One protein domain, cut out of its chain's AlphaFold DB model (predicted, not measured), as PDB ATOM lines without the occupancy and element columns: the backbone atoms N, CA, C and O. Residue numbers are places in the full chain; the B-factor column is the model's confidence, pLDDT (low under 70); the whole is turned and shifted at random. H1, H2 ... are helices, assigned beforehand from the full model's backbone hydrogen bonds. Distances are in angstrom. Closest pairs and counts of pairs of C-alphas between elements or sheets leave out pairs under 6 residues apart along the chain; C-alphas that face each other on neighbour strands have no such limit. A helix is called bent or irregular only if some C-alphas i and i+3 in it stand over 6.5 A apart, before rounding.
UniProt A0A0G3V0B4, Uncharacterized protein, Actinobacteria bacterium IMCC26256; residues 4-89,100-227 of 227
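AT A GLANCE: This is residues 4 to 89 and 100 to 227 of the 227 residues of an uncharacterized protein of Actinobacteria bacterium IMCC26256 (UniProt A0A0G3V0B4). One long helix, H4, runs the length of the domain as its core, and six helices pack round it: H1 and H3 cross it, H5 and H6 pack on it at a slant, and the short H2 and H7 lie side by side along its residues 126 to 138. The eighth, H8, turns away near Leu 139, at one end of H4, while residues 4 to 13 of H1 and residues 100 to 105 stick out. The printed part has 214 residues with eight named helices, H1 to H8 in order, and no named strand, an all helix class. The whole is compact, with a radius of gyration of the C-alphas of 18.7 A, yet elongated, spanning 64 by 41 by 32 A.

IN THESE COORDINATES: H1, residues 4 to 38, begins at C-alpha 4 (-66.098, 4.314, -17.837) and is 51.0 A long. H2 holds residues 46 to 54. H3, residues 63 to 89, 37.4 A, has a kink of 47 degrees near residue 79 and is irregular, with C-alphas 86 and 89 7.0 A apart. H4, residues 102 to 141, 57.1 A, ends at C-alpha 141 (-24.498, 21.533, -57.874); it has a kink of 35 degrees near residue 109 and is only just irregular, with C-alphas 108 and 111 6.51 A apart. H5 is residues 148 to 160, and H6 is residues 172 to 186, irregular with C-alphas 174 and 177 7.2 A apart. H7 is residues 196 to 208, and H8, residues 212 to 225, ends at C-alpha 225 (-44.543, 36.256, -45.097).

HOW THE PARTS SIT: H4 is the hub, touching six helices. H1 touches it with residues 28 to 36 alone, the closest C-alphas being those of Ala 32 and Val 125, 6.1 A. H3 touches H4 at a steep tilt of 56 degrees, opposite ways, closest at the C-alphas of Ala 73 and Leu 117, 5.4 A. H6 touches H4 at the C-alphas of Ser 120 and Trp 183, 5.4 A, and H1 at those of Arg 22 and Ser 177, 5.0 A. H5 touches H4 at the C-alphas of Ala 132 and Val 155, 5.8 A. H2 and H7 touch at a shallow tilt of 25 degrees, opposite ways, the C-alphas of Ala 46 and Ile 204 being 6.1 A apart. H8 is close to H4 but not clearly touching, about perpendicular at 83 degrees, the closest C-alphas being those of Leu 139 and Leu 212, 6.8 A. H1 and H8 are apart. Every O i to N i+4 pair is within hydrogen-bond range in H2, H5 and H7; the counts are 29 of 31 in H1, 19 of 23 in H3, 33 of 36 in H4, 9 of 11 in H6 and 9 of 10 in H8.

THE WHOLE: The C-alphas farthest apart, of Gly 100 and Gly 143, are 64.1 A apart. Residues 90 to 99 are cut out, and C-alphas 89 and 100 are 16.6 A apart across the cut. The link from H5 to H6 is long. Mean pLDDT of the printed part is 87.6; it is under 70 at residues 56 to 61, 88 to 89, 100 to 107, 189 to 194 and 225 to 227.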
ATOM      1  N   GLU A   4     -66.511   3.054 -17.209       82.31
ATOM      2  CA  GLU A   4     -66.098   4.314 -17.837       82.31
ATOM      3  C   GLU A   4     -64.737   4.797 -17.320       82.31
ATOM      4  O   GLU A   4     -63.853   5.060 -18.134       82.31
ATOM      5  N   ASP A   5     -64.506   4.773 -16.000       84.31
ATOM      6  CA  ASP A   5     -63.209   5.127 -15.396       84.31
ATOM      7  C   ASP A   5     -62.069   4.259 -15.953       84.31
ATOM      8  O   ASP A   5     -60.971   4.739 -16.243       84.31
ATOM      9  N   ARG A   6     -62.334   2.958 -16.154       79.31
ATOM     10  CA  ARG A   6     -61.358   2.025 -16.744       79.31
ATOM     11  C   ARG A   6     -61.066   2.353 -18.207       79.31
ATOM     12  O   ARG A   6     -59.916   2.248 -18.629       79.31
ATOM     13  N   LEU A   7     -62.079   2.723 -18.992       81.12
ATOM     14  CA  LEU A   7     -61.911   3.059 -20.409       81.12
ATOM     15  C   LEU A   7     -61.174   4.389 -20.607       81.12
ATOM     16  O   LEU A   7     -60.337   4.474 -21.511       81.12
ATOM     17  N   VAL A   8     -61.437   5.385 -19.757       85.44
ATOM     18  CA  VAL A   8     -60.704   6.661 -19.738       85.44
ATOM     19  C   VAL A   8     -59.233   6.412 -19.403       85.44
ATOM     20  O   VAL A   8     -58.366   6.747 -20.207       85.44
ATOM     21  N   GLY A   9     -58.942   5.677 -18.323       81.06
ATOM     22  CA  GLY A   9     -57.560   5.366 -17.941       81.06
ATOM     23  C   GLY A   9     -56.772   4.593 -19.009       81.06
ATOM     24  O   GLY A   9     -55.592   4.860 -19.235       81.06
ATOM     25  N   ILE A  10     -57.413   3.662 -19.729       76.94
ATOM     26  CA  ILE A  10     -56.772   2.948 -20.849       76.94
ATOM     27  C   ILE A  10     -56.474   3.900 -22.014       76.94
ATOM     28  O   ILE A  10     -55.407   3.802 -22.626       76.94
ATOM     29  N   ARG A  11     -57.405   4.802 -22.346       79.25
ATOM     30  CA  ARG A  11     -57.229   5.774 -23.431       79.25
ATOM     31  C   ARG A  11     -56.067   6.717 -23.137       79.25
ATOM     32  O   ARG A  11     -55.213   6.886 -24.006       79.25
ATOM     33  N   ASP A  12     -55.994   7.246 -21.924       86.12
ATOM     34  CA  ASP A  12     -54.947   8.187 -21.520       86.12
ATOM     35  C   ASP A  12     -53.570   7.518 -21.514       86.12
ATOM     36  O   ASP A  12     -52.610   8.057 -22.063       86.12
ATOM     37  N   ALA A  13     -53.483   6.277 -21.026       78.81
ATOM     38  CA  ALA A  13     -52.251   5.494 -21.088       78.81
ATOM     39  C   ALA A  13     -51.796   5.203 -22.534       78.81
ATOM     40  O   ALA A  13     -50.596   5.151 -22.817       78.81
ATOM     41  N   LEU A  14     -52.736   4.993 -23.464       79.81
ATOM     42  CA  LEU A  14     -52.424   4.790 -24.881       79.81
ATOM     43  C   LEU A  14     -51.994   6.087 -25.570       79.81
ATOM     44  O   LEU A  14     -51.061   6.045 -26.375       79.81
ATOM     45  N   ASN A  15     -52.640   7.210 -25.260       86.62
ATOM     46  CA  ASN A  15     -52.273   8.522 -25.786       86.62
ATOM     47  C   ASN A  15     -50.887   8.936 -25.282       86.62
ATOM     48  O   ASN A  15     -50.002   9.151 -26.102       86.62
ATOM     49  N   GLY A  16     -50.640   8.857 -23.970       89.69
ATOM     50  CA  GLY A  16     -49.328   9.172 -23.399       89.69
ATOM     51  C   GLY A  16     -48.198   8.311 -23.973       89.69
ATOM     52  O   GLY A  16     -47.082   8.787 -24.165       89.69
ATOM     53  N   ARG A  17     -48.473   7.051 -24.338       88.62
ATOM     54  CA  ARG A  17     -47.479   6.208 -25.023       88.62
ATOM     55  C   ARG A  17     -47.244   6.618 -26.477       88.62
ATOM     56  O   ARG A  17     -46.117   6.516 -26.951       88.62
ATOM     57  N   ARG A  18     -48.283   7.048 -27.199       89.44
ATOM     58  CA  ARG A  18     -48.131   7.569 -28.568       89.44
ATOM     59  C   ARG A  18     -47.304   8.846 -28.574       89.44
ATOM     60  O   ARG A  18     -46.428   8.959 -29.425       89.44
ATOM     61  N   ASP A  19     -47.535   9.725 -27.607       93.75
ATOM     62  CA  ASP A  19     -46.772  10.962 -27.453       93.75
ATOM     63  C   ASP A  19     -45.304  10.651 -27.156       93.75
ATOM     64  O   ASP A  19     -44.431  11.108 -27.881       93.75
ATOM     65  N   GLN A  20     -45.017   9.729 -26.227       94.62
ATOM     66  CA  GLN A  20     -43.640   9.282 -25.977       94.62
ATOM     67  C   GLN A  20     -42.958   8.708 -27.225       94.62
ATOM     68  O   GLN A  20     -41.800   9.016 -27.489       94.62
ATOM     69  N   VAL A  21     -43.646   7.865 -28.001       95.06
ATOM     70  CA  VAL A  21     -43.087   7.316 -29.248       95.06
ATOM     71  C   VAL A  21     -42.805   8.434 -30.250       95.06
ATOM     72  O   VAL A  21     -41.719   8.462 -30.828       95.06
ATOM     73  N   ARG A  22     -43.750   9.364 -30.431       96.38
ATOM     74  CA  ARG A  22     -43.593  10.526 -31.310       96.38
ATOM     75  C   ARG A  22     -42.390  11.363 -30.888       96.38
ATOM     76  O   ARG A  22     -41.546  11.638 -31.731       96.38
ATOM     77  N   ASP A  23     -42.288  11.711 -29.611       96.56
ATOM     78  CA  ASP A  23     -41.247  12.596 -29.091       96.56
ATOM     79  C   ASP A  23     -39.857  11.948 -29.220       96.56
ATOM     80  O   ASP A  23     -38.909  12.589 -29.666       96.56
ATOM     81  N   ARG A  24     -39.729  10.636 -28.958       96.38
ATOM     82  CA  ARG A  24     -38.465   9.908 -29.189       96.38
ATOM     83  C   ARG A  24     -38.090   9.814 -30.661       96.38
ATOM     84  O   ARG A  24     -36.909   9.857 -30.994       96.38
ATOM     85  N   THR A  25     -39.068   9.664 -31.549       97.19
ATOM     86  CA  THR A  25     -38.803   9.710 -32.989       97.19
ATOM     87  C   THR A  25     -38.387  11.107 -33.432       97.19
ATOM     88  O   THR A  25     -37.443  11.214 -34.207       97.19
ATOM     89  N   GLN A  26     -39.015  12.156 -32.903       96.56
ATOM     90  CA  GLN A  26     -38.616  13.536 -33.158       96.56
ATOM     91  C   GLN A  26     -37.160  13.775 -32.739       96.56
ATOM     92  O   GLN A  26     -36.363  14.185 -33.574       96.56
ATOM     93  N   GLU A  27     -36.783  13.407 -31.508       95.12
ATOM     94  CA  GLU A  27     -35.402  13.516 -31.008       95.12
ATOM     95  C   GLU A  27     -34.380  12.816 -31.923       95.12
ATOM     96  O   GLU A  27     -33.292  13.338 -32.171       95.12
ATOM     97  N   LEU A  28     -34.713  11.619 -32.422       94.94
ATOM     98  CA  LEU A  28     -33.851  10.863 -33.333       94.94
ATOM     99  C   LEU A  28     -33.678  11.567 -34.680       94.94
ATOM    100  O   LEU A  28     -32.568  11.621 -35.205       94.94
ATOM    101  N   VAL A  29     -34.770  12.078 -35.241       95.88
ATOM    102  CA  VAL A  29     -34.788  12.710 -36.562       95.88
ATOM    103  C   VAL A  29     -34.120  14.081 -36.524       95.88
ATOM    104  O   VAL A  29     -33.314  14.369 -37.405       95.88
ATOM    105  N   ASP A  30     -34.404  14.894 -35.504       95.19
ATOM    106  CA  ASP A  30     -33.766  16.201 -35.312       95.19
ATOM    107  C   ASP A  30     -32.249  16.030 -35.225       95.19
ATOM    108  O   ASP A  30     -31.514  16.609 -36.023       95.19
ATOM    109  N   ALA A  31     -31.783  15.125 -34.362       92.94
ATOM    110  CA  ALA A  31     -30.363  14.834 -34.226       92.94
ATOM    111  C   ALA A  31     -29.715  14.306 -35.511       92.94
ATOM    112  O   ALA A  31     -28.588  14.677 -35.839       92.94
ATOM    113  N   ALA A  32     -30.412  13.422 -36.228       92.00
ATOM    114  CA  ALA A  32     -29.924  12.867 -37.481       92.00
ATOM    115  C   ALA A  32     -29.715  13.959 -38.532       92.00
ATOM    116  O   ALA A  32     -28.668  13.988 -39.176       92.00
ATOM    117  N   LEU A  33     -30.697  14.851 -38.686       93.81
ATOM    118  CA  LEU A  33     -30.658  15.931 -39.667       93.81
ATOM    119  C   LEU A  33     -29.704  17.053 -39.241       93.81
ATOM    120  O   LEU A  33     -29.019  17.601 -40.097       93.81
ATOM    121  N   ASP A  34     -29.600  17.361 -37.946       93.75
ATOM    122  CA  ASP A  34     -28.598  18.289 -37.406       93.75
ATOM    123  C   ASP A  34     -27.177  17.830 -37.705       93.75
ATOM    124  O   ASP A  34     -26.353  18.632 -38.155       93.75
ATOM    125  N   ARG A  35     -26.907  16.530 -37.522       90.31
ATOM    126  CA  ARG A  35     -25.588  15.958 -37.792       90.31
ATOM    127  C   ARG A  35     -25.137  16.220 -39.224       90.31
ATOM    128  O   ARG A  35     -23.988  16.569 -39.413       90.31
ATOM    129  N   ILE A  36     -26.026  16.159 -40.211       91.38
ATOM    130  CA  ILE A  36     -25.675  16.361 -41.630       91.38
ATOM    131  C   ILE A  36     -25.192  17.784 -41.905       91.38
ATOM    132  O   ILE A  36     -24.392  18.004 -42.807       91.38
ATOM    133  N   PHE A  37     -25.678  18.774 -41.157       90.25
ATOM    134  CA  PHE A  37     -25.210  20.151 -41.320       90.25
ATOM    135  C   PHE A  37     -23.906  20.426 -40.574       90.25
ATOM    136  O   PHE A  37     -23.222  21.385 -40.923       90.25
ATOM    137  N   ALA A  38     -23.583  19.627 -39.556       90.75
ATOM    138  CA  ALA A  38     -22.304  19.685 -38.856       90.75
ATOM    139  C   ALA A  38     -21.217  18.884 -39.595       90.75
ATOM    140  O   ALA A  38     -20.101  19.361 -39.770       90.75
ATOM    141  N   GLU A  39     -21.575  17.693 -40.064       88.44
ATOM    142  CA  GLU A  39     -20.720  16.693 -40.692       88.44
ATOM    143  C   GLU A  39     -21.513  16.012 -41.830       88.44
ATOM    144  O   GLU A  39     -22.158  14.979 -41.624       88.44
ATOM    145  N   PRO A  40     -21.560  16.628 -43.027       85.06
ATOM    146  CA  PRO A  40     -22.284  16.068 -44.162       85.06
ATOM    147  C   PRO A  40     -21.652  14.757 -44.632       85.06
ATOM    148  O   PRO A  40     -20.431  14.670 -44.757       85.06
ATOM    149  N   LEU A  41     -22.482  13.771 -44.980       91.00
ATOM    150  CA  LEU A  41     -21.996  12.580 -45.673       91.00
ATOM    151  C   LEU A  41     -21.606  12.949 -47.111       91.00
ATOM    152  O   LEU A  41     -22.279  13.757 -47.758       91.00
ATOM    153  N   ASP A  42     -20.559  12.317 -47.635       93.12
ATOM    154  CA  ASP A  42     -20.168  12.476 -49.037       93.12
ATOM    155  C   ASP A  42     -21.092  11.649 -49.947       93.12
ATOM    156  O   ASP A  42     -20.886  10.457 -50.180       93.12
ATOM    157  N   VAL A  43     -22.179  12.278 -50.405       96.00
ATOM    158  CA  VAL A  43     -23.209  11.656 -51.254       96.00
ATOM    159  C   VAL A  43     -23.424  12.503 -52.515       96.00
ATOM    160  O   VAL A  43     -24.428  13.211 -52.617       96.00
ATOM    161  N   PRO A  44     -22.486  12.475 -53.480       95.88
ATOM    162  CA  PRO A  44     -22.532  13.346 -54.656       95.88
ATOM    163  C   PRO A  44     -23.639  12.970 -55.652       95.88
ATOM    164  O   PRO A  44     -24.096  13.819 -56.416       95.88
ATOM    165  N   ASP A  45     -24.078  11.709 -55.653       96.88
ATOM    166  CA  ASP A  45     -24.996  11.164 -56.651       96.88
ATOM    167  C   ASP A  45     -25.857  10.008 -56.104       96.88
ATOM    168  O   ASP A  45     -25.616   9.460 -55.021       96.88
ATOM    169  N   ALA A  46     -26.874   9.621 -56.878       96.75
ATOM    170  CA  ALA A  46     -27.794   8.538 -56.537       96.75
ATOM    171  C   ALA A  46     -27.144   7.154 -56.442       96.75
ATOM    172  O   ALA A  46     -27.588   6.331 -55.639       96.75
ATOM    173  N   GLY A  47     -26.111   6.875 -57.238       96.31
ATOM    174  CA  GLY A  47     -25.386   5.608 -57.182       96.31
ATOM    175  C   GLY A  47     -24.629   5.463 -55.865       96.31
ATOM    176  O   GLY A  47     -24.664   4.410 -55.230       96.31
ATOM    177  N   THR A  48     -23.998   6.540 -55.405       96.06
ATOM    178  CA  THR A  48     -23.360   6.619 -54.089       96.06
ATOM    179  C   THR A  48     -24.392   6.510 -52.973       96.06
ATOM    180  O   THR A  48     -24.215   5.685 -52.080       96.06
ATOM    181  N   ALA A  49     -25.520   7.221 -53.073       96.00
ATOM    182  CA  ALA A  49     -26.619   7.084 -52.119       96.00
ATOM    183  C   ALA A  49     -27.114   5.632 -52.005       96.00
ATOM    184  O   ALA A  49     -27.245   5.106 -50.903       96.00
ATOM    185  N   LEU A  50     -27.345   4.952 -53.132       94.25
ATOM    186  CA  LEU A  50     -27.825   3.571 -53.130       94.25
ATOM    187  C   LEU A  50     -26.792   2.608 -52.530       94.25
ATOM    188  O   LEU A  50     -27.163   1.762 -51.724       94.25
ATOM    189  N   ARG A  51     -25.502   2.769 -52.859       92.69
ATOM    190  CA  ARG A  51     -24.417   1.974 -52.254       92.69
ATOM    191  C   ARG A  51     -24.385   2.125 -50.734       92.69
ATOM    192  O   ARG A  51     -24.340   1.116 -50.040       92.69
ATOM    193  N   LEU A  52     -24.481   3.356 -50.225       92.31
ATOM    194  CA  LEU A  52     -24.488   3.632 -48.784       92.31
ATOM    195  C   LEU A  52     -25.707   3.049 -48.057       92.31
ATOM    196  O   LEU A  52     -25.610   2.735 -46.875       92.31
ATOM    197  N   LEU A  53     -26.853   2.915 -48.733       90.81
ATOM    198  CA  LEU A  53     -28.062   2.313 -48.154       90.81
ATOM    199  C   LEU A  53     -28.091   0.787 -48.239       90.81
ATOM    200  O   LEU A  53     -28.853   0.159 -47.503       90.81
ATOM    201  N   SER A  54     -27.297   0.209 -49.136       86.81
ATOM    202  CA  SER A  54     -27.128  -1.239 -49.261       86.81
ATOM    203  C   SER A  54     -26.023  -1.782 -48.350       86.81
ATOM    204  O   SER A  54     -26.019  -2.975 -48.057       86.81
ATOM    205  N   ASP A  55     -25.095  -0.932 -47.898       83.81
ATOM    206  CA  ASP A  55     -24.032  -1.312 -46.969       83.81
ATOM    207  C   ASP A  55     -24.415  -1.009 -45.511       83.81
ATOM    208  O   ASP A  55     -24.182   0.079 -44.981       83.81
ATOM    209  N   ASP A  56     -24.979  -2.013 -44.836       66.69
ATOM    210  CA  ASP A  56     -25.358  -1.931 -43.420       66.69
ATOM    211  C   ASP A  56     -24.154  -1.712 -42.471       66.69
ATOM    212  O   ASP A  56     -24.356  -1.403 -41.294       66.69
ATOM    213  N   ARG A  57     -22.901  -1.861 -42.938       63.25
ATOM    214  CA  ARG A  57     -21.694  -1.700 -42.102       63.25
ATOM    215  C   ARG A  57     -21.282  -0.245 -41.897       63.25
ATOM    216  O   ARG A  57     -20.512   0.026 -40.984       63.25
ATOM    217  N   LEU A  58     -21.783   0.676 -42.719       59.50
ATOM    218  CA  LEU A  58     -21.398   2.093 -42.691       59.50
ATOM    219  C   LEU A  58     -22.166   2.918 -41.652       59.50
ATOM    220  O   LEU A  58     -21.998   4.134 -41.576       59.50
ATOM    221  N   ILE A  59     -23.011   2.278 -40.841       64.00
ATOM    222  CA  ILE A  59     -23.767   2.971 -39.804       64.00
ATOM    223  C   ILE A  59     -22.884   3.126 -38.567       64.00
ATOM    224  O   ILE A  59     -22.776   2.220 -37.742       64.00
ATOM    225  N   GLU A  60     -22.240   4.284 -38.468       60.47
ATOM    226  CA  GLU A  60     -21.319   4.624 -37.389       60.47
ATOM    227  C   GLU A  60     -22.024   4.605 -36.019       60.47
ATOM    228  O   GLU A  60     -23.019   5.305 -35.793       60.47
ATOM    229  N   ASP A  61     -21.524   3.775 -35.098       61.41
ATOM    230  CA  ASP A  61     -22.145   3.552 -33.791       61.41
ATOM    231  C   ASP A  61     -21.533   4.501 -32.752       61.41
ATOM    232  O   ASP A  61     -20.555   4.182 -32.082       61.41
ATOM    233  N   SER A  62     -22.097   5.703 -32.624       72.00
ATOM    234  CA  SER A  62     -21.828   6.535 -31.444       72.00
ATOM    235  C   SER A  62     -22.673   6.044 -30.266       72.00
ATOM    236  O   SER A  62     -23.868   5.768 -30.439       72.00
ATOM    237  N   GLU A  63     -22.093   6.008 -29.066       77.69
ATOM    238  CA  GLU A  63     -22.776   5.586 -27.833       77.69
ATOM    239  C   GLU A  63     -24.093   6.356 -27.604       77.69
ATOM    240  O   GLU A  63     -25.132   5.765 -27.290       77.69
ATOM    241  N   ASP A  64     -24.096   7.661 -27.893       84.19
ATOM    242  CA  ASP A  64     -25.270   8.530 -27.777       84.19
ATOM    243  C   ASP A  64     -26.419   8.138 -28.715       84.19
ATOM    244  O   ASP A  64     -27.594   8.150 -28.322       84.19
ATOM    245  N   VAL A  65     -26.103   7.775 -29.963       83.94
ATOM    246  CA  VAL A  65     -27.101   7.304 -30.933       83.94
ATOM    247  C   VAL A  65     -27.657   5.955 -30.488       83.94
ATOM    248  O   VAL A  65     -28.878   5.786 -30.471       83.94
ATOM    249  N   GLY A  66     -26.800   5.032 -30.041       86.75
ATOM    250  CA  GLY A  66     -27.220   3.747 -29.480       86.75
ATOM    251  C   GLY A  66     -28.211   3.912 -28.323       86.75
ATOM    252  O   GLY A  66     -29.290   3.307 -28.328       86.75
ATOM    253  N   ALA A  67     -27.917   4.814 -27.382       90.56
ATOM    254  CA  ALA A  67     -28.791   5.112 -26.250       90.56
ATOM    255  C   ALA A  67     -30.155   5.688 -26.680       90.56
ATOM    256  O   ALA A  67     -31.195   5.313 -26.125       90.56
ATOM    257  N   ARG A  68     -30.196   6.572 -27.687       92.38
ATOM    258  CA  ARG A  68     -31.459   7.116 -28.228       92.38
ATOM    259  C   ARG A  68     -32.294   6.038 -28.922       92.38
ATOM    260  O   ARG A  68     -33.503   5.974 -28.697       92.38
ATOM    261  N   MET A  69     -31.661   5.153 -29.693       92.56
ATOM    262  CA  MET A  69     -32.337   4.025 -30.345       92.56
ATOM    263  C   MET A  69     -32.910   3.038 -29.326       92.56
ATOM    264  O   MET A  69     -34.049   2.591 -29.470       92.56
ATOM    265  N   ALA A  70     -32.163   2.745 -28.259       92.38
ATOM    266  CA  ALA A  70     -32.646   1.919 -27.158       92.38
ATOM    267  C   ALA A  70     -33.870   2.553 -26.476       92.38
ATOM    268  O   ALA A  70     -34.875   1.873 -26.264       92.38
ATOM    269  N   ARG A  71     -33.844   3.869 -26.203       93.75
ATOM    270  CA  ARG A  71     -35.005   4.602 -25.659       93.75
ATOM    271  C   ARG A  71     -36.222   4.525 -26.574       93.75
ATOM    272  O   ARG A  71     -37.312   4.225 -26.089       93.75
ATOM    273  N   PHE A  72     -36.041   4.729 -27.880       94.44
ATOM    274  CA  PHE A  72     -37.105   4.542 -28.866       94.44
ATOM    275  C   PHE A  72     -37.671   3.116 -28.831       94.44
ATOM    276  O   PHE A  72     -38.891   2.938 -28.792       94.44
ATOM    277  N   ALA A  73     -36.811   2.097 -28.810       94.06
ATOM    278  CA  ALA A  73     -37.240   0.705 -28.791       94.06
ATOM    279  C   ALA A  73     -38.027   0.371 -27.516       94.06
ATOM    280  O   ALA A  73     -39.083  -0.252 -27.607       94.06
ATOM    281  N   MET A  74     -37.587   0.858 -26.351       93.56
ATOM    282  CA  MET A  74     -38.286   0.664 -25.075       93.56
ATOM    283  C   MET A  74     -39.712   1.234 -25.090       93.56
ATOM    284  O   MET A  74     -40.647   0.543 -24.681       93.56
ATOM    285  N   VAL A  75     -39.913   2.457 -25.600       94.12
ATOM    286  CA  VAL A  75     -41.258   3.069 -25.665       94.12
ATOM    287  C   VAL A  75     -42.129   2.471 -26.775       94.12
ATOM    288  O   VAL A  75     -43.356   2.422 -26.654       94.12
ATOM    289  N   SER A  76     -41.502   1.962 -27.839       92.56
ATOM    290  CA  SER A  76     -42.179   1.405 -29.014       92.56
ATOM    291  C   SER A  76     -42.541  -0.072 -28.869       92.56
ATOM    292  O   SER A  76     -43.497  -0.531 -29.499       92.56
ATOM    293  N   LEU A  77     -41.827  -0.826 -28.031       91.88
ATOM    294  CA  LEU A  77     -42.020  -2.265 -27.855       91.88
ATOM    295  C   LEU A  77     -43.472  -2.645 -27.505       91.88
ATOM    296  O   LEU A  77     -44.014  -3.538 -28.162       91.88
ATOM    297  N   PRO A  78     -44.173  -1.971 -26.568       89.00
ATOM    298  CA  PRO A  78     -45.572  -2.291 -26.284       89.00
ATOM    299  C   PRO A  78     -46.485  -2.067 -27.496       89.00
ATOM    300  O   PRO A  78     -47.429  -2.831 -27.709       89.00
ATOM    301  N   VAL A  79     -46.199  -1.046 -28.314       90.06
ATOM    302  CA  VAL A  79     -46.942  -0.763 -29.549       90.06
ATOM    303  C   VAL A  79     -46.693  -1.874 -30.568       90.06
ATOM    304  O   VAL A  79     -47.658  -2.452 -31.071       90.06
ATOM    305  N   ALA A  80     -45.433  -2.242 -30.803       87.75
ATOM    306  CA  ALA A  80     -45.052  -3.320 -31.714       87.75
ATOM    307  C   ALA A  80     -45.693  -4.662 -31.319       87.75
ATOM    308  O   ALA A  80     -46.322  -5.317 -32.151       87.75
ATOM    309  N   LEU A  81     -45.628  -5.030 -30.034       86.31
ATOM    310  CA  LEU A  81     -46.269  -6.237 -29.504       86.31
ATOM    311  C   LEU A  81     -47.794  -6.184 -29.658       86.31
ATOM    312  O   LEU A  81     -48.412  -7.192 -29.993       86.31
ATOM    313  N   SER A  82     -48.424  -5.024 -29.443       85.56
ATOM    314  CA  SER A  82     -49.875  -4.878 -29.617       85.56
ATOM    315  C   SER A  82     -50.317  -5.099 -31.067       85.56
ATOM    316  O   SER A  82     -51.328  -5.764 -31.299       85.56
ATOM    317  N   VAL A  83     -49.537  -4.606 -32.035       84.38
ATOM    318  CA  VAL A  83     -49.766  -4.834 -33.464       84.38
ATOM    319  C   VAL A  83     -49.545  -6.306 -33.779       84.38
ATOM    320  O   VAL A  83     -50.458  -6.954 -34.283       84.38
ATOM    321  N   TRP A  84     -48.395  -6.867 -33.393       80.44
ATOM    322  CA  TRP A  84     -48.067  -8.274 -33.619       80.44
ATOM    323  C   TRP A  84     -49.140  -9.222 -33.079       80.44
ATOM    324  O   TRP A  84     -49.507 -10.170 -33.759       80.44
ATOM    325  N   ARG A  85     -49.738  -8.941 -31.915       77.88
ATOM    326  CA  ARG A  85     -50.845  -9.751 -31.373       77.88
ATOM    327  C   ARG A  85     -52.089  -9.770 -32.263       77.88
ATOM    328  O   ARG A  85     -52.809 -10.762 -32.247       77.88
ATOM    329  N   ARG A  86     -52.363  -8.689 -32.996       77.25
ATOM    330  CA  ARG A  86     -53.531  -8.577 -33.885       77.25
ATOM    331  C   ARG A  86     -53.292  -9.243 -35.238       77.25
ATOM    332  O   ARG A  86     -54.220  -9.829 -35.775       77.25
ATOM    333  N   VAL A  87     -52.068  -9.175 -35.763       70.94
ATOM    334  CA  VAL A  87     -51.701  -9.756 -37.076       70.94
ATOM    335  C   VAL A  87     -51.065 -11.150 -36.994       70.94
ATOM    336  O   VAL A  87     -51.044 -11.874 -37.981       70.94
ATOM    337  N   GLY A  88     -50.571 -11.559 -35.826       58.28
ATOM    338  CA  GLY A  88     -49.878 -12.827 -35.585       58.28
ATOM    339  C   GLY A  88     -50.703 -14.127 -35.494       58.28
ATOM    340  O   GLY A  88     -50.070 -15.180 -35.595       58.28
ATOM    341  N   PRO A  89     -52.049 -14.158 -35.330       53.31
ATOM    342  CA  PRO A  89     -52.788 -15.424 -35.204       53.31
ATOM    343  C   PRO A  89     -52.702 -16.362 -36.420       53.31
ATOM    344  O   PRO A  89     -52.982 -17.550 -36.282       53.31
ATOM    345  N   GLY A 100     -46.660 -23.211 -21.918       48.81
ATOM    346  CA  GLY A 100     -46.456 -21.905 -21.306       48.81
ATOM    347  C   GLY A 100     -47.456 -20.913 -21.874       48.81
ATOM    348  O   GLY A 100     -47.521 -20.704 -23.084       48.81
ATOM    349  N   GLY A 101     -48.289 -20.343 -21.001       57.09
ATOM    350  CA  GLY A 101     -49.410 -19.482 -21.378       57.09
ATOM    351  C   GLY A 101     -49.020 -18.238 -22.189       57.09
ATOM    352  O   GLY A 101     -47.854 -17.949 -22.451       57.09
ATOM    353  N   ARG A 102     -50.033 -17.443 -22.564       59.03
ATOM    354  CA  ARG A 102     -49.911 -16.235 -23.413       59.03
ATOM    355  C   ARG A 102     -48.780 -15.269 -23.002       59.03
ATOM    356  O   ARG A 102     -48.244 -14.592 -23.874       59.03
ATOM    357  N   GLY A 103     -48.412 -15.214 -21.719       59.25
ATOM    358  CA  GLY A 103     -47.310 -14.388 -21.208       59.25
ATOM    359  C   GLY A 103     -45.915 -14.847 -21.650       59.25
ATOM    360  O   GLY A 103     -45.099 -14.012 -22.027       59.25
ATOM    361  N   VAL A 104     -45.662 -16.159 -21.713       62.78
ATOM    362  CA  VAL A 104     -44.351 -16.717 -22.102       62.78
ATOM    363  C   VAL A 104     -44.046 -16.413 -23.571       62.78
ATOM    364  O   VAL A 104     -42.938 -16.005 -23.907       62.78
ATOM    365  N   ARG A 105     -45.052 -16.503 -24.453       63.84
ATOM    366  CA  ARG A 105     -44.900 -16.163 -25.883       63.84
ATOM    367  C   ARG A 105     -44.571 -14.685 -26.108       63.84
ATOM    368  O   ARG A 105     -43.806 -14.370 -27.011       63.84
ATOM    369  N   LEU A 106     -45.138 -13.784 -25.299       66.75
ATOM    370  CA  LEU A 106     -44.848 -12.348 -25.384       66.75
ATOM    371  C   LEU A 106     -43.437 -12.023 -24.889       66.75
ATOM    372  O   LEU A 106     -42.752 -11.229 -25.525       66.75
ATOM    373  N   ALA A 107     -42.994 -12.667 -23.806       67.25
ATOM    374  CA  ALA A 107     -41.629 -12.519 -23.309       67.25
ATOM    375  C   ALA A 107     -40.596 -13.002 -24.341       67.25
ATOM    376  O   ALA A 107     -39.637 -12.292 -24.630       67.25
ATOM    377  N   LEU A 108     -40.835 -14.156 -24.975       73.00
ATOM    378  CA  LEU A 108     -39.957 -14.690 -26.023       73.00
ATOM    379  C   LEU A 108     -39.928 -13.818 -27.287       73.00
ATOM    380  O   LEU A 108     -38.892 -13.718 -27.938       73.00
ATOM    381  N   ALA A 109     -41.039 -13.159 -27.632       74.06
ATOM    382  CA  ALA A 109     -41.089 -12.240 -28.768       74.06
ATOM    383  C   ALA A 109     -40.392 -10.897 -28.485       74.06
ATOM    384  O   ALA A 109     -39.958 -10.239 -29.425       74.06
ATOM    385  N   ALA A 110     -40.263 -10.478 -27.221       80.25
ATOM    386  CA  ALA A 110     -39.782  -9.143 -26.865       80.25
ATOM    387  C   ALA A 110     -38.333  -8.872 -27.304       80.25
ATOM    388  O   ALA A 110     -38.043  -7.780 -27.795       80.25
ATOM    389  N   VAL A 111     -37.442  -9.859 -27.169       81.81
ATOM    390  CA  VAL A 111     -36.024  -9.732 -27.545       81.81
ATOM    391  C   VAL A 111     -35.855  -9.490 -29.053       81.81
ATOM    392  O   VAL A 111     -35.343  -8.427 -29.409       81.81
ATOM    393  N   PRO A 112     -36.330 -10.371 -29.960       82.19
ATOM    394  CA  PRO A 112     -36.185 -10.133 -31.397       82.19
ATOM    395  C   PRO A 112     -36.928  -8.872 -31.863       82.19
ATOM    396  O   PRO A 112     -36.452  -8.191 -32.769       82.19
ATOM    397  N   MET A 113     -38.048  -8.504 -31.225       85.75
ATOM    398  CA  MET A 113     -38.749  -7.256 -31.547       85.75
ATOM    399  C   MET A 113     -37.933  -6.021 -31.170       85.75
ATOM    400  O   MET A 113     -37.902  -5.059 -31.929       85.75
ATOM    401  N   THR A 114     -37.274  -6.039 -30.011       88.62
ATOM    402  CA  THR A 114     -36.438  -4.925 -29.548       88.62
ATOM    403  C   THR A 114     -35.249  -4.725 -30.478       88.62
ATOM    404  O   THR A 114     -35.024  -3.611 -30.945       88.62
ATOM    405  N   THR A 115     -34.552  -5.805 -30.839       87.75
ATOM    406  CA  THR A 115     -33.460  -5.752 -31.821       87.75
ATOM    407  C   THR A 115     -33.954  -5.255 -33.181       87.75
ATOM    408  O   THR A 115     -33.321  -4.393 -33.789       87.75
ATOM    409  N   GLY A 116     -35.120  -5.728 -33.636       88.81
ATOM    410  CA  GLY A 116     -35.748  -5.259 -34.872       88.81
ATOM    411  C   GLY A 116     -36.122  -3.774 -34.839       88.81
ATOM    412  O   GLY A 116     -35.959  -3.080 -35.839       88.81
ATOM    413  N   LEU A 117     -36.584  -3.260 -33.694       91.94
ATOM    414  CA  LEU A 117     -36.906  -1.840 -33.509       91.94
ATOM    415  C   LEU A 117     -35.654  -0.969 -33.576       91.94
ATOM    416  O   LEU A 117     -35.664   0.040 -34.279       91.94
ATOM    417  N   ILE A 118     -34.580  -1.379 -32.895       91.94
ATOM    418  CA  ILE A 118     -33.287  -0.684 -32.932       91.94
ATOM    419  C   ILE A 118     -32.750  -0.668 -34.363       91.94
ATOM    420  O   ILE A 118     -32.457   0.400 -34.891       91.94
ATOM    421  N   SER A 119     -32.688  -1.831 -35.020       88.88
ATOM    422  CA  SER A 119     -32.218  -1.950 -36.406       88.88
ATOM    423  C   SER A 119     -33.064  -1.112 -37.369       88.88
ATOM    424  O   SER A 119     -32.525  -0.373 -38.190       88.88
ATOM    425  N   SER A 120     -34.393  -1.143 -37.232       91.31
ATOM    426  CA  SER A 120     -35.276  -0.362 -38.093       91.31
ATOM    427  C   SER A 120     -35.110   1.145 -37.903       91.31
ATOM    428  O   SER A 120     -35.167   1.877 -38.892       91.31
ATOM    429  N   ALA A 121     -34.979   1.616 -36.663       92.81
ATOM    430  CA  ALA A 121     -34.783   3.033 -36.377       92.81
ATOM    431  C   ALA A 121     -33.403   3.495 -36.860       92.81
ATOM    432  O   ALA A 121     -33.303   4.521 -37.527       92.81
ATOM    433  N   ARG A 122     -32.368   2.678 -36.634       91.38
ATOM    434  CA  ARG A 122     -31.007   2.890 -37.135       91.38
ATOM    435  C   ARG A 122     -30.976   3.025 -38.659       91.38
ATOM    436  O   ARG A 122     -30.507   4.037 -39.167       91.38
ATOM    437  N   HIS A 123     -31.556   2.069 -39.382       90.56
ATOM    438  CA  HIS A 123     -31.651   2.138 -40.841       90.56
ATOM    439  C   HIS A 123     -32.508   3.329 -41.303       90.56
ATOM    440  O   HIS A 123     -32.203   3.968 -42.302       90.56
ATOM    441  N   GLY A 124     -33.591   3.650 -40.588       92.69
ATOM    442  CA  GLY A 124     -34.433   4.806 -40.892       92.69
ATOM    443  C   GLY A 124     -33.699   6.144 -40.775       92.69
ATOM    444  O   GLY A 124     -33.846   6.987 -41.655       92.69
ATOM    445  N   VAL A 125     -32.899   6.311 -39.722       94.00
ATOM    446  CA  VAL A 125     -32.049   7.487 -39.495       94.00
ATOM    447  C   VAL A 125     -30.949   7.589 -40.545       94.00
ATOM    448  O   VAL A 125     -30.822   8.641 -41.165       94.00
ATOM    449  N   HIS A 126     -30.223   6.498 -40.803       93.25
ATOM    450  CA  HIS A 126     -29.187   6.465 -41.841       93.25
ATOM    451  C   HIS A 126     -29.757   6.832 -43.216       93.25
ATOM    452  O   HIS A 126     -29.203   7.652 -43.942       93.25
ATOM    453  N   GLU A 127     -30.939   6.306 -43.542       94.81
ATOM    454  CA  GLU A 127     -31.625   6.631 -44.789       94.81
ATOM    455  C   GLU A 127     -31.977   8.118 -44.901       94.81
ATOM    456  O   GLU A 127     -31.739   8.724 -45.945       94.81
ATOM    457  N   LEU A 128     -32.487   8.737 -43.831       96.38
ATOM    458  CA  LEU A 128     -32.712  10.185 -43.805       96.38
ATOM    459  C   LEU A 128     -31.405  10.959 -44.011       96.38
ATOM    460  O   LEU A 128     -31.405  11.951 -44.737       96.38
ATOM    461  N   GLN A 129     -30.298  10.493 -43.425       95.62
ATOM    462  CA  GLN A 129     -28.998  11.153 -43.531       95.62
ATOM    463  C   GLN A 129     -28.420  11.134 -44.941       95.62
ATOM    464  O   GLN A 129     -27.976  12.167 -45.449       95.62
ATOM    465  N   VAL A 130     -28.486   9.979 -45.599       96.19
ATOM    466  CA  VAL A 130     -28.062   9.826 -46.992       96.19
ATOM    467  C   VAL A 130     -28.923  10.687 -47.918       96.19
ATOM    468  O   VAL A 130     -28.387  11.401 -48.762       96.19
ATOM    469  N   LEU A 131     -30.249  10.675 -47.742       97.56
ATOM    470  CA  LEU A 131     -31.167  11.467 -48.567       97.56
ATOM    471  C   LEU A 131     -30.949  12.976 -48.398       97.56
ATOM    472  O   LEU A 131     -30.921  13.701 -49.392       97.56
ATOM    473  N   ALA A 132     -30.767  13.460 -47.167       97.69
ATOM    474  CA  ALA A 132     -30.464  14.872 -46.936       97.69
ATOM    475  C   ALA A 132     -29.099  15.264 -47.509       97.69
ATOM    476  O   ALA A 132     -28.997  16.315 -48.133       97.69
ATOM    477  N   SER A 133     -28.078  14.417 -47.372       97.38
ATOM    478  CA  SER A 133     -26.753  14.689 -47.942       97.38
ATOM    479  C   SER A 133     -26.792  14.742 -49.475       97.38
ATOM    480  O   SER A 133     -26.258  15.681 -50.065       97.38
ATOM    481  N   LEU A 134     -27.524  13.821 -50.116       98.12
ATOM    482  CA  LEU A 134     -27.778  13.848 -51.561       98.12
ATOM    483  C   LEU A 134     -28.486  15.139 -51.990       98.12
ATOM    484  O   LEU A 134     -28.088  15.779 -52.963       98.12
ATOM    485  N   LEU A 135     -29.530  15.549 -51.262       98.06
ATOM    486  CA  LEU A 135     -30.254  16.787 -51.554       98.06
ATOM    487  C   LEU A 135     -29.349  18.021 -51.412       98.06
ATOM    488  O   LEU A 135     -29.388  18.914 -52.256       98.06
ATOM    489  N   VAL A 136     -28.505  18.062 -50.379       97.56
ATOM    490  CA  VAL A 136     -27.521  19.133 -50.172       97.56
ATOM    491  C   VAL A 136     -26.517  19.185 -51.325       97.56
ATOM    492  O   VAL A 136     -26.268  20.268 -51.858       97.56
ATOM    493  N   ALA A 137     -25.968  18.041 -51.744       96.88
ATOM    494  CA  ALA A 137     -25.065  17.964 -52.892       96.88
ATOM    495  C   ALA A 137     -25.744  18.483 -54.170       96.88
ATOM    496  O   ALA A 137     -25.183  19.299 -54.901       96.88
ATOM    497  N   ARG A 138     -27.001  18.089 -54.385       97.25
ATOM    498  CA  ARG A 138     -27.825  18.509 -55.521       97.25
ATOM    499  C   ARG A 138     -28.121  20.007 -55.539       97.25
ATOM    500  O   ARG A 138     -28.042  20.595 -56.615       97.25
ATOM    501  N   LEU A 139     -28.423  20.616 -54.391       97.25
ATOM    502  CA  LEU A 139     -28.614  22.066 -54.258       97.25
ATOM    503  C   LEU A 139     -27.327  22.826 -54.597       97.25
ATOM    504  O   LEU A 139     -27.351  23.753 -55.406       97.25
ATOM    505  N   ARG A 140     -26.188  22.379 -54.054       95.94
ATOM    506  CA  ARG A 140     -24.877  22.982 -54.337       95.94
ATOM    507  C   ARG A 140     -24.505  22.884 -55.815       95.94
ATOM    508  O   ARG A 140     -24.013  23.857 -56.373       95.94
ATOM    509  N   ALA A 141     -24.788  21.749 -56.456       96.62
ATOM    510  CA  ALA A 141     -24.498  21.533 -57.874       96.62
ATOM    511  C   ALA A 141     -25.237  22.511 -58.806       96.62
ATOM    512  O   ALA A 141     -24.739  22.814 -59.885       96.62
ATOM    513  N   VAL A 142     -26.398  23.030 -58.391       96.69
ATOM    514  CA  VAL A 142     -27.154  24.057 -59.134       96.69
ATOM    515  C   VAL A 142     -26.933  25.477 -58.591       96.69
ATOM    516  O   VAL A 142     -27.667  26.394 -58.942       96.69
ATOM    517  N   GLY A 143     -25.934  25.671 -57.721       97.06
ATOM    518  CA  GLY A 143     -25.581  26.978 -57.158       97.06
ATOM    519  C   GLY A 143     -26.561  27.519 -56.111       97.06
ATOM    520  O   GLY A 143     -26.529  28.711 -55.806       97.06
ATOM    521  N   LEU A 144     -27.435  26.676 -55.551       96.81
ATOM    522  CA  LEU A 144     -28.399  27.075 -54.525       96.81
ATOM    523  C   LEU A 144     -27.852  26.808 -53.111       96.81
ATOM    524  O   LEU A 144     -27.232  25.766 -52.870       96.81
ATOM    525  N   PRO A 145     -28.090  27.712 -52.141       94.94
ATOM    526  CA  PRO A 145     -27.693  27.478 -50.761       94.94
ATOM    527  C   PRO A 145     -28.544  26.369 -50.134       94.94
ATOM    528  O   PRO A 145     -29.762  26.327 -50.300       94.94
ATOM    529  N   ALA A 146     -27.898  25.496 -49.363       94.19
ATOM    530  CA  ALA A 146     -28.554  24.414 -48.637       94.19
ATOM    531  C   ALA A 146     -29.222  24.926 -47.349       94.19
ATOM    532  O   ALA A 146     -28.692  24.755 -46.250       94.19
ATOM    533  N   ASP A 147     -30.374  25.583 -47.494       95.12
ATOM    534  CA  ASP A 147     -31.178  26.048 -46.361       95.12
ATOM    535  C   ASP A 147     -31.626  24.869 -45.477       95.12
ATOM    536  O   ASP A 147     -32.163  23.869 -45.963       95.12
ATOM    537  N   ARG A 148     -31.402  24.986 -44.160       95.44
ATOM    538  CA  ARG A 148     -31.683  23.905 -43.203       95.44
ATOM    539  C   ARG A 148     -33.165  23.546 -43.146       95.44
ATOM    540  O   ARG A 148     -33.499  22.367 -43.049       95.44
ATOM    541  N   GLY A 149     -34.046  24.543 -43.178       95.69
ATOM    542  CA  GLY A 149     -35.489  24.336 -43.111       95.69
ATOM    543  C   GLY A 149     -36.010  23.657 -44.372       95.69
ATOM    544  O   GLY A 149     -36.708  22.647 -44.266       95.69
ATOM    545  N   LEU A 150     -35.580  24.138 -45.541       96.44
ATOM    546  CA  LEU A 150     -35.953  23.563 -46.833       96.44
ATOM    547  C   LEU A 150     -35.517  22.099 -46.957       96.44
ATOM    548  O   LEU A 150     -36.321  21.233 -47.299       96.44
ATOM    549  N   VAL A 151     -34.249  21.806 -46.650       97.31
ATOM    550  CA  VAL A 151     -33.704  20.442 -46.734       97.31
ATOM    551  C   VAL A 151     -34.473  19.493 -45.818       97.31
ATOM    552  O   VAL A 151     -34.844  18.402 -46.249       97.31
ATOM    553  N   ARG A 152     -34.771  19.905 -44.576       97.69
ATOM    554  CA  ARG A 152     -35.564  19.094 -43.640       97.69
ATOM    555  C   ARG A 152     -36.964  18.816 -44.183       97.69
ATOM    556  O   ARG A 152     -37.373  17.658 -44.193       97.69
ATOM    557  N   ALA A 153     -37.674  19.842 -44.651       97.38
ATOM    558  CA  ALA A 153     -39.030  19.688 -45.169       97.38
ATOM    559  C   ALA A 153     -39.075  18.730 -46.369       97.38
ATOM    560  O   ALA A 153     -39.826  17.752 -46.364       97.38
ATOM    561  N   LEU A 154     -38.195  18.941 -47.353       97.75
ATOM    562  CA  LEU A 154     -38.131  18.110 -48.555       97.75
ATOM    563  C   LEU A 154     -37.757  16.661 -48.243       97.75
ATOM    564  O   LEU A 154     -38.410  15.743 -48.737       97.75
ATOM    565  N   VAL A 155     -36.745  16.432 -47.404       97.94
ATOM    566  CA  VAL A 155     -36.293  15.074 -47.062       97.94
ATOM    567  C   VAL A 155     -37.383  14.306 -46.334       97.94
ATOM    568  O   VAL A 155     -37.646  13.158 -46.686       97.94
ATOM    569  N   LEU A 156     -38.063  14.928 -45.369       97.88
ATOM    570  CA  LEU A 156     -39.167  14.292 -44.650       97.88
ATOM    571  C   LEU A 156     -40.349  14.001 -45.578       97.88
ATOM    572  O   LEU A 156     -40.869  12.882 -45.574       97.88
ATOM    573  N   SER A 157     -40.729  14.972 -46.412       97.25
ATOM    574  CA  SER A 157     -41.822  14.811 -47.368       97.25
ATOM    575  C   SER A 157     -41.542  13.667 -48.345       97.25
ATOM    576  O   SER A 157     -42.388  12.790 -48.538       97.25
ATOM    577  N   VAL A 158     -40.340  13.629 -48.930       97.19
ATOM    578  CA  VAL A 158     -39.929  12.579 -49.872       97.19
ATOM    579  C   VAL A 158     -39.784  11.229 -49.171       97.19
ATOM    580  O   VAL A 158     -40.202  10.204 -49.712       97.19
ATOM    581  N   TYR A 159     -39.240  11.195 -47.954       96.50
ATOM    582  CA  TYR A 159     -39.095   9.958 -47.188       96.50
ATOM    583  C   TYR A 159     -40.451   9.296 -46.921       96.50
ATOM    584  O   TYR A 159     -40.591   8.072 -47.069       96.50
ATOM    585  N   LEU A 160     -41.445  10.096 -46.528       95.94
ATOM    586  CA  LEU A 160     -42.792   9.627 -46.225       95.94
ATOM    587  C   LEU A 160     -43.584   9.290 -47.492       95.94
ATOM    588  O   LEU A 160     -44.245   8.252 -47.526       95.94
ATOM    589  N   ASN A 161     -43.504  10.128 -48.529       94.62
ATOM    590  CA  ASN A 161     -44.333  10.023 -49.729       94.62
ATOM    591  C   ASN A 161     -43.539  10.343 -51.014       94.62
ATOM    592  O   ASN A 161     -43.787  11.370 -51.644       94.62
ATOM    593  N   PRO A 162     -42.652   9.446 -51.488       94.44
ATOM    594  CA  PRO A 162     -41.778   9.727 -52.636       94.44
ATOM    595  C   PRO A 162     -42.516   9.852 -53.980       94.44
ATOM    596  O   PRO A 162     -41.915  10.207 -54.984       94.44
ATOM    597  N   SER A 163     -43.804   9.506 -54.033       92.44
ATOM    598  CA  SER A 163     -44.630   9.591 -55.248       92.44
ATOM    599  C   SER A 163     -45.546  10.814 -55.278       92.44
ATOM    600  O   SER A 163     -46.335  10.944 -56.209       92.44
ATOM    601  N   ARG A 164     -45.504  11.670 -54.252       92.00
ATOM    602  CA  ARG A 164     -46.310  12.892 -54.174       92.00
ATOM    603  C   ARG A 164     -45.428  14.118 -54.372       92.00
ATOM    604  O   ARG A 164     -44.228  14.063 -54.115       92.00
ATOM    605  N   THR A 165     -46.047  15.219 -54.791       92.56
ATOM    606  CA  THR A 165     -45.411  16.537 -54.773       92.56
ATOM    607  C   THR A 165     -44.896  16.829 -53.361       92.56
ATOM    608  O   THR A 165     -45.652  16.606 -52.409       92.56
ATOM    609  N   PRO A 166     -43.637  17.274 -53.203       93.88
ATOM    610  CA  PRO A 166     -43.098  17.585 -51.891       93.88
ATOM    611  C   PRO A 166     -43.881  18.696 -51.198       93.88
ATOM    612  O   PRO A 166     -44.199  19.711 -51.813       93.88
ATOM    613  N   ASP A 167     -44.152  18.498 -49.915       93.94
ATOM    614  CA  ASP A 167     -44.816  19.462 -49.047       93.94
ATOM    615  C   ASP A 167     -43.767  20.227 -48.224       93.94
ATOM    616  O   ASP A 167     -43.049  19.637 -47.408       93.94
ATOM    617  N   LEU A 168     -43.679  21.541 -48.453       94.12
ATOM    618  CA  LEU A 168     -42.730  22.440 -47.787       94.12
ATOM    619  C   LEU A 168     -43.113  22.745 -46.329       94.12
ATOM    620  O   LEU A 168     -42.252  23.160 -45.555       94.12
ATOM    621  N   ASP A 169     -44.353  22.464 -45.922       93.56
ATOM    622  CA  ASP A 169     -44.813  22.627 -44.538       93.56
ATOM    623  C   ASP A 169     -44.529  21.388 -43.678       93.56
ATOM    624  O   ASP A 169     -44.827  21.347 -42.478       93.56
ATOM    625  N   THR A 170     -43.903  20.362 -44.260       93.38
ATOM    626  CA  THR A 170     -43.498  19.159 -43.536       93.38
ATOM    627  C   THR A 170     -42.452  19.506 -42.475       93.38
ATOM    628  O   THR A 170     -41.358  19.983 -42.777       93.38
ATOM    629  N   ARG A 171     -42.754  19.220 -41.205       94.25
ATOM    630  CA  ARG A 171     -41.857  19.440 -40.061       94.25
ATOM    631  C   ARG A 171     -41.571  18.122 -39.348       94.25
ATOM    632  O   ARG A 171     -42.314  17.149 -39.458       94.25
ATOM    633  N   VAL A 172     -40.515  18.077 -38.541       92.94
ATOM    634  CA  VAL A 172     -40.217  16.868 -37.753       92.94
ATOM    635  C   VAL A 172     -41.368  16.562 -36.787       92.94
ATOM    636  O   VAL A 172     -41.838  15.425 -36.732       92.94
ATOM    637  N   ALA A 173     -41.909  17.584 -36.116       90.62
ATOM    638  CA  ALA A 173     -42.998  17.432 -35.148       90.62
ATOM    639  C   ALA A 173     -44.266  16.782 -35.743       90.62
ATOM    640  O   ALA A 173     -44.828  15.863 -35.144       90.62
ATOM    641  N   ASN A 174     -44.699  17.197 -36.943       92.19
ATOM    642  CA  ASN A 174     -45.899  16.642 -37.587       92.19
ATOM    643  C   ASN A 174     -45.639  15.291 -38.292       92.19
ATOM    644  O   ASN A 174     -46.557  14.482 -38.439       92.19
ATOM    645  N   SER A 175     -44.385  14.995 -38.645       94.44
ATOM    646  CA  SER A 175     -43.986  13.772 -39.360       94.44
ATOM    647  C   SER A 175     -43.615  12.600 -38.450       94.44
ATOM    648  O   SER A 175     -43.660  11.440 -38.871       94.44
ATOM    649  N   SER A 176     -43.267  12.872 -37.191       95.38
ATOM    650  CA  SER A 176     -42.673  11.884 -36.280       95.38
ATOM    651  C   SER A 176     -43.556  10.661 -36.040       95.38
ATOM    652  O   SER A 176     -43.069   9.534 -36.076       95.38
ATOM    653  N   SER A 177     -44.872  10.834 -35.903       95.69
ATOM    654  CA  SER A 177     -45.799   9.703 -35.745       95.69
ATOM    655  C   SER A 177     -45.827   8.782 -36.975       95.69
ATOM    656  O   SER A 177     -45.934   7.560 -36.837       95.69
ATOM    657  N   ALA A 178     -45.723   9.346 -38.183       95.75
ATOM    658  CA  ALA A 178     -45.706   8.577 -39.426       95.75
ATOM    659  C   ALA A 178     -44.380   7.819 -39.598       95.75
ATOM    660  O   ALA A 178     -44.391   6.636 -39.951       95.75
ATOM    661  N   LEU A 179     -43.259   8.468 -39.269       96.38
ATOM    662  CA  LEU A 179     -41.931   7.848 -39.241       96.38
ATOM    663  C   LEU A 179     -41.879   6.696 -38.236       96.38
ATOM    664  O   LEU A 179     -41.547   5.569 -38.610       96.38
ATOM    665  N   ALA A 180     -42.312   6.947 -36.998       96.12
ATOM    666  CA  ALA A 180     -42.360   5.954 -35.935       96.12
ATOM    667  C   ALA A 180     -43.179   4.735 -36.354       96.12
ATOM    668  O   ALA A 180     -42.731   3.599 -36.219       96.12
ATOM    669  N   ARG A 181     -44.365   4.957 -36.934       94.50
ATOM    670  CA  ARG A 181     -45.202   3.879 -37.468       94.50
ATOM    671  C   ARG A 181     -44.468   3.083 -38.546       94.50
ATOM    672  O   ARG A 181     -44.498   1.857 -38.501       94.50
ATOM    673  N   GLY A 182     -43.817   3.755 -39.496       92.50
ATOM    674  CA  GLY A 182     -43.038   3.103 -40.549       92.50
ATOM    675  C   GLY A 182     -41.926   2.212 -39.991       92.50
ATOM    676  O   GLY A 182     -41.771   1.076 -40.438       92.50
ATOM    677  N   TRP A 183     -41.195   2.695 -38.985       93.94
ATOM    678  CA  TRP A 183     -40.110   1.947 -38.343       93.94
ATOM    679  C   TRP A 183     -40.629   0.798 -37.469       93.94
ATOM    680  O   TRP A 183     -40.145  -0.327 -37.564       93.94
ATOM    681  N   ILE A 184     -41.683   1.027 -36.684       92.94
ATOM    682  CA  ILE A 184     -42.314  -0.019 -35.867       92.94
ATOM    683  C   ILE A 184     -42.830  -1.156 -36.745       92.94
ATOM    684  O   ILE A 184     -42.597  -2.317 -36.429       92.94
ATOM    685  N   LEU A 185     -43.515  -0.849 -37.850       89.25
ATOM    686  CA  LEU A 185     -44.031  -1.877 -38.756       89.25
ATOM    687  C   LEU A 185     -42.908  -2.645 -39.460       89.25
ATOM    688  O   LEU A 185     -43.046  -3.845 -39.687       89.25
ATOM    689  N   ARG A 186     -41.790  -1.980 -39.772       86.00
ATOM    690  CA  ARG A 186     -40.598  -2.605 -40.359       86.00
ATOM    691  C   ARG A 186     -39.902  -3.565 -39.387       86.00
ATOM    692  O   ARG A 186     -39.397  -4.588 -39.828       86.00
ATOM    693  N   ALA A 187     -39.941  -3.285 -38.086       86.00
ATOM    694  CA  ALA A 187     -39.395  -4.164 -37.050       86.00
ATOM    695  C   ALA A 187     -40.163  -5.489 -36.877       86.00
ATOM    696  O   ALA A 187     -39.715  -6.367 -36.141       86.00
ATOM    697  N   ILE A 188     -41.330  -5.646 -37.514       81.75
ATOM    698  CA  ILE A 188     -42.145  -6.860 -37.423       81.75
ATOM    699  C   ILE A 188     -41.760  -7.800 -38.581       81.75
ATOM    700  O   ILE A 188     -42.113  -7.496 -39.725       81.75
ATOM    701  N   PRO A 189     -41.135  -8.971 -38.315       66.69
ATOM    702  CA  PRO A 189     -40.521  -9.840 -39.337       66.69
ATOM    703  C   PRO A 189     -41.439 -10.318 -40.477       66.69
ATOM    704  O   PRO A 189     -40.949 -10.800 -41.489       66.69
ATOM    705  N   TYR A 190     -42.764 -10.186 -40.326       58.47
ATOM    706  CA  TYR A 190     -43.774 -10.647 -41.291       58.47
ATOM    707  C   TYR A 190     -44.621  -9.525 -41.910       58.47
ATOM    708  O   TYR A 190     -45.349  -9.768 -42.867       58.47
ATOM    709  N   VAL A 191     -44.555  -8.301 -41.373       58.28
ATOM    710  CA  VAL A 191     -45.179  -7.115 -42.001       58.28
ATOM    711  C   VAL A 191     -44.220  -6.505 -43.028       58.28
ATOM    712  O   VAL A 191     -44.629  -5.794 -43.948       58.28
ATOM    713  N   TRP A 192     -42.928  -6.789 -42.886       56.09
ATOM    714  CA  TRP A 192     -41.898  -6.248 -43.748       56.09
ATOM    715  C   TRP A 192     -41.778  -7.024 -45.065       56.09
ATOM    716  O   TRP A 192     -41.404  -8.191 -45.101       56.09
ATOM    717  N   HIS A 193     -42.079  -6.343 -46.173       52.91
ATOM    718  CA  HIS A 193     -41.799  -6.838 -47.520       52.91
ATOM    719  C   HIS A 193     -40.322  -6.620 -47.913       52.91
ATOM    720  O   HIS A 193     -39.803  -5.525 -47.650       52.91
ATOM    721  N   PRO A 194     -39.708  -7.553 -48.674       57.94
ATOM    722  CA  PRO A 194     -38.312  -7.517 -49.151       57.94
ATOM    723  C   PRO A 194     -37.994  -6.420 -50.194       57.94
ATOM    724  O   PRO A 194     -37.065  -6.535 -50.979       57.94
ATOM    725  N   ASN A 195     -38.746  -5.319 -50.219       72.69
ATOM    726  CA  ASN A 195     -38.585  -4.222 -51.178       72.69
ATOM    727  C   ASN A 195     -37.977  -2.961 -50.528       72.69
ATOM    728  O   ASN A 195     -38.334  -1.848 -50.915       72.69
ATOM    729  N   ALA A 196     -37.125  -3.100 -49.503       77.81
ATOM    730  CA  ALA A 196     -36.481  -1.952 -48.852       77.81
ATOM    731  C   ALA A 196     -35.632  -1.147 -49.840       77.81
ATOM    732  O   ALA A 196     -35.893   0.038 -50.011       77.81
ATOM    733  N   GLU A 197     -34.773  -1.825 -50.598       83.75
ATOM    734  CA  GLU A 197     -33.969  -1.229 -51.666       83.75
ATOM    735  C   GLU A 197     -34.832  -0.502 -52.708       83.75
ATOM    736  O   GLU A 197     -34.581   0.653 -53.035       83.75
ATOM    737  N   LYS A 198     -35.939  -1.113 -53.161       88.88
ATOM    738  CA  LYS A 198     -36.870  -0.455 -54.099       88.88
ATOM    739  C   LYS A 198     -37.505   0.808 -53.514       88.88
ATOM    740  O   LYS A 198     -37.798   1.736 -54.264       88.88
ATOM    741  N   ARG A 199     -37.775   0.854 -52.204       88.75
ATOM    742  CA  ARG A 199     -38.287   2.069 -51.545       88.75
ATOM    743  C   ARG A 199     -37.208   3.144 -51.475       88.75
ATOM    744  O   ARG A 199     -37.505   4.283 -51.823       88.75
ATOM    745  N   SER A 200     -35.988   2.774 -51.097       92.19
ATOM    746  CA  SER A 200     -34.833   3.672 -51.077       92.19
ATOM    747  C   SER A 200     -34.565   4.255 -52.465       92.19
ATOM    748  O   SER A 200     -34.527   5.470 -52.626       92.19
ATOM    749  N   ALA A 201     -34.535   3.413 -53.501       94.62
ATOM    750  CA  ALA A 201     -34.372   3.831 -54.891       94.62
ATOM    751  C   ALA A 201     -35.477   4.795 -55.354       94.62
ATOM    752  O   ALA A 201     -35.198   5.766 -56.051       94.62
ATOM    753  N   ARG A 202     -36.737   4.583 -54.939       95.50
ATOM    754  CA  ARG A 202     -37.833   5.526 -55.233       95.50
ATOM    755  C   ARG A 202     -37.625   6.886 -54.571       95.50
ATOM    756  O   ARG A 202     -37.917   7.892 -55.202       95.50
ATOM    757  N   ARG A 203     -37.146   6.921 -53.326       96.81
ATOM    758  CA  ARG A 203     -36.863   8.168 -52.594       96.81
ATOM    759  C   ARG A 203     -35.682   8.917 -53.201       96.81
ATOM    760  O   ARG A 203     -35.788  10.115 -53.419       96.81
ATOM    761  N   ILE A 204     -34.611   8.201 -53.538       97.81
ATOM    762  CA  ILE A 204     -33.451   8.753 -54.245       97.81
ATOM    763  C   ILE A 204     -33.894   9.358 -55.579       97.81
ATOM    764  O   ILE A 204     -33.668  10.540 -55.820       97.81
ATOM    765  N   LYS A 205     -34.620   8.586 -56.397       97.44
ATOM    766  CA  LYS A 205     -35.149   9.068 -57.676       97.44
ATOM    767  C   LYS A 205     -36.036  10.300 -57.497       97.44
ATOM    768  O   LYS A 205     -35.928  11.236 -58.277       97.44
ATOM    769  N   ALA A 206     -36.894  10.312 -56.476       97.62
ATOM    770  CA  ALA A 206     -37.746  11.459 -56.189       97.62
ATOM    771  C   ALA A 206     -36.917  12.728 -55.930       97.62
ATOM    772  O   ALA A 206     -37.248  13.759 -56.506       97.62
ATOM    773  N   ILE A 207     -35.820  12.634 -55.161       97.56
ATOM    774  CA  ILE A 207     -34.871  13.743 -54.940       97.56
ATOM    775  C   ILE A 207     -34.222  14.199 -56.251       97.56
ATOM    776  O   ILE A 207     -34.137  15.398 -56.502       97.56
ATOM    777  N   GLU A 208     -33.781  13.271 -57.102       96.56
ATOM    778  CA  GLU A 208     -33.134  13.619 -58.376       96.56
ATOM    779  C   GLU A 208     -34.056  14.359 -59.345       96.56
ATOM    780  O   GLU A 208     -33.586  15.178 -60.135       96.56
ATOM    781  N   THR A 209     -35.355  14.069 -59.283       96.31
ATOM    782  CA  THR A 209     -36.374  14.668 -60.152       96.31
ATOM    783  C   THR A 209     -36.958  15.978 -59.621       96.31
ATOM    784  O   THR A 209     -37.852  16.533 -60.256       96.31
ATOM    785  N   LEU A 210     -36.504  16.468 -58.462       96.69
ATOM    786  CA  LEU A 210     -37.005  17.720 -57.899       96.69
ATOM    787  C   LEU A 210     -36.586  18.924 -58.746       96.69
ATOM    788  O   LEU A 210     -35.408  19.097 -59.060       96.69
ATOM    789  N   ASP A 211     -37.537  19.819 -59.009       96.50
ATOM    790  CA  ASP A 211     -37.232  21.169 -59.481       96.50
ATOM    791  C   ASP A 211     -36.762  22.024 -58.296       96.50
ATOM    792  O   ASP A 211     -37.541  22.680 -57.598       96.50
ATOM    793  N   LEU A 212     -35.461  21.953 -58.023       96.50
ATOM    794  CA  LEU A 212     -34.852  22.622 -56.875       96.50
ATOM    795  C   LEU A 212     -34.929  24.146 -56.975       96.50
ATOM    796  O   LEU A 212     -35.038  24.803 -55.943       96.50
ATOM    797  N   ALA A 213     -34.903  24.711 -58.184       95.94
ATOM    798  CA  ALA A 213     -34.996  26.155 -58.375       95.94
ATOM    799  C   ALA A 213     -36.391  26.664 -57.989       95.94
ATOM    800  O   ALA A 213     -36.505  27.600 -57.192       95.94
ATOM    801  N   LEU A 214     -37.441  25.993 -58.473       95.81
ATOM    802  CA  LEU A 214     -38.826  26.324 -58.142       95.81
ATOM    803  C   LEU A 214     -39.122  26.152 -56.645       95.81
ATOM    804  O   LEU A 214     -39.738  27.023 -56.020       95.81
ATOM    805  N   LEU A 215     -38.669  25.045 -56.047       96.12
ATOM    806  CA  LEU A 215     -38.885  24.772 -54.623       96.12
ATOM    807  C   LEU A 215     -38.157  25.790 -53.738       96.12
ATOM    808  O   LEU A 215     -38.723  26.268 -52.757       96.12
ATOM    809  N   HIS A 216     -36.934  26.177 -54.110       95.88
ATOM    810  CA  HIS A 216     -36.164  27.190 -53.386       95.88
ATOM    811  C   HIS A 216     -36.794  28.582 -53.476       95.88
ATOM    812  O   HIS A 216     -36.825  29.316 -52.486       95.88
ATOM    813  N   GLN A 217     -37.335  28.948 -54.643       95.19
ATOM    814  CA  GLN A 217     -38.075  30.198 -54.818       95.19
ATOM    815  C   GLN A 217     -39.340  30.221 -53.951       95.19
ATOM    816  O   GLN A 217     -39.568  31.191 -53.229       95.19
ATOM    817  N   THR A 218     -40.118  29.137 -53.980       94.88
ATOM    818  CA  THR A 218     -41.339  28.992 -53.171       94.88
ATOM    819  C   THR A 218     -41.033  29.098 -51.676       94.88
ATOM    820  O   THR A 218     -41.703  29.836 -50.962       94.88
ATOM    821  N   TRP A 219     -39.973  28.431 -51.211       94.69
ATOM    822  CA  TRP A 219     -39.533  28.475 -49.815       94.69
ATOM    823  C   TRP A 219     -39.148  29.880 -49.341       94.69
ATOM    824  O   TRP A 219     -39.488  30.301 -48.236       94.69
ATOM    825  N   ARG A 220     -38.437  30.636 -50.182       92.81
ATOM    826  CA  ARG A 220     -38.097  32.025 -49.859       92.81
ATOM    827  C   ARG A 220     -39.335  32.907 -49.798       92.81
ATOM    828  O   ARG A 220     -39.410  33.756 -48.920       92.81
ATOM    829  N   ALA A 221     -40.295  32.697 -50.696       91.19
ATOM    830  CA  ALA A 221     -41.540  33.453 -50.694       91.19
ATOM    831  C   ALA A 221     -42.372  33.194 -49.427       91.19
ATOM    832  O   ALA A 221     -42.899  34.146 -48.863       91.19
ATOM    833  N   SER A 222     -42.444  31.948 -48.941       88.31
ATOM    834  CA  SER A 222     -43.167  31.632 -47.700       88.31
ATOM    835  C   SER A 222     -42.463  32.167 -46.452       88.31
ATOM    836  O   SER A 222     -43.115  32.709 -45.570       88.31
ATOM    837  N   THR A 223     -41.129  32.105 -46.402       80.75
ATOM    838  CA  THR A 223     -40.356  32.592 -45.242       80.75
ATOM    839  C   THR A 223     -40.444  34.114 -45.071       80.75
ATOM    840  O   THR A 223     -40.323  34.615 -43.959       80.75
ATOM    841  N   VAL A 224     -40.665  34.864 -46.155       70.44
ATOM    842  CA  VAL A 224     -40.807  36.332 -46.117       70.44
ATOM    843  C   VAL A 224     -42.163  36.778 -45.550       70.44
ATOM    844  O   VAL A 224     -42.274  37.911 -45.100       70.44
ATOM    845  N   ILE A 225     -43.183  35.914 -45.551       61.56
ATOM    846  CA  ILE A 225     -44.543  36.256 -45.097       61.56
ATOM    847  C   ILE A 225     -44.715  36.060 -43.577       61.56
ATOM    848  O   ILE A 225     -45.599  36.670 -42.984       61.56
ATOM    849  N   ASP A 226     -43.851  35.264 -42.941       51.12
ATOM    850  CA  ASP A 226     -43.894  34.959 -41.500       51.12
ATOM    851  C   ASP A 226     -43.039  35.914 -40.622       51.12
ATOM    852  O   ASP A 226     -42.801  35.617 -39.447       51.12
ATOM    853  N   ILE A 227     -42.569  37.048 -41.167       46.84
ATOM    854  CA  ILE A 227     -41.867  38.131 -40.435       46.84
ATOM    855  C   ILE A 227     -42.781  39.353 -40.341       46.84
ATOM    856  O   ILE A 227     -42.896  39.907 -39.224       46.84
TER     857      ILE A 227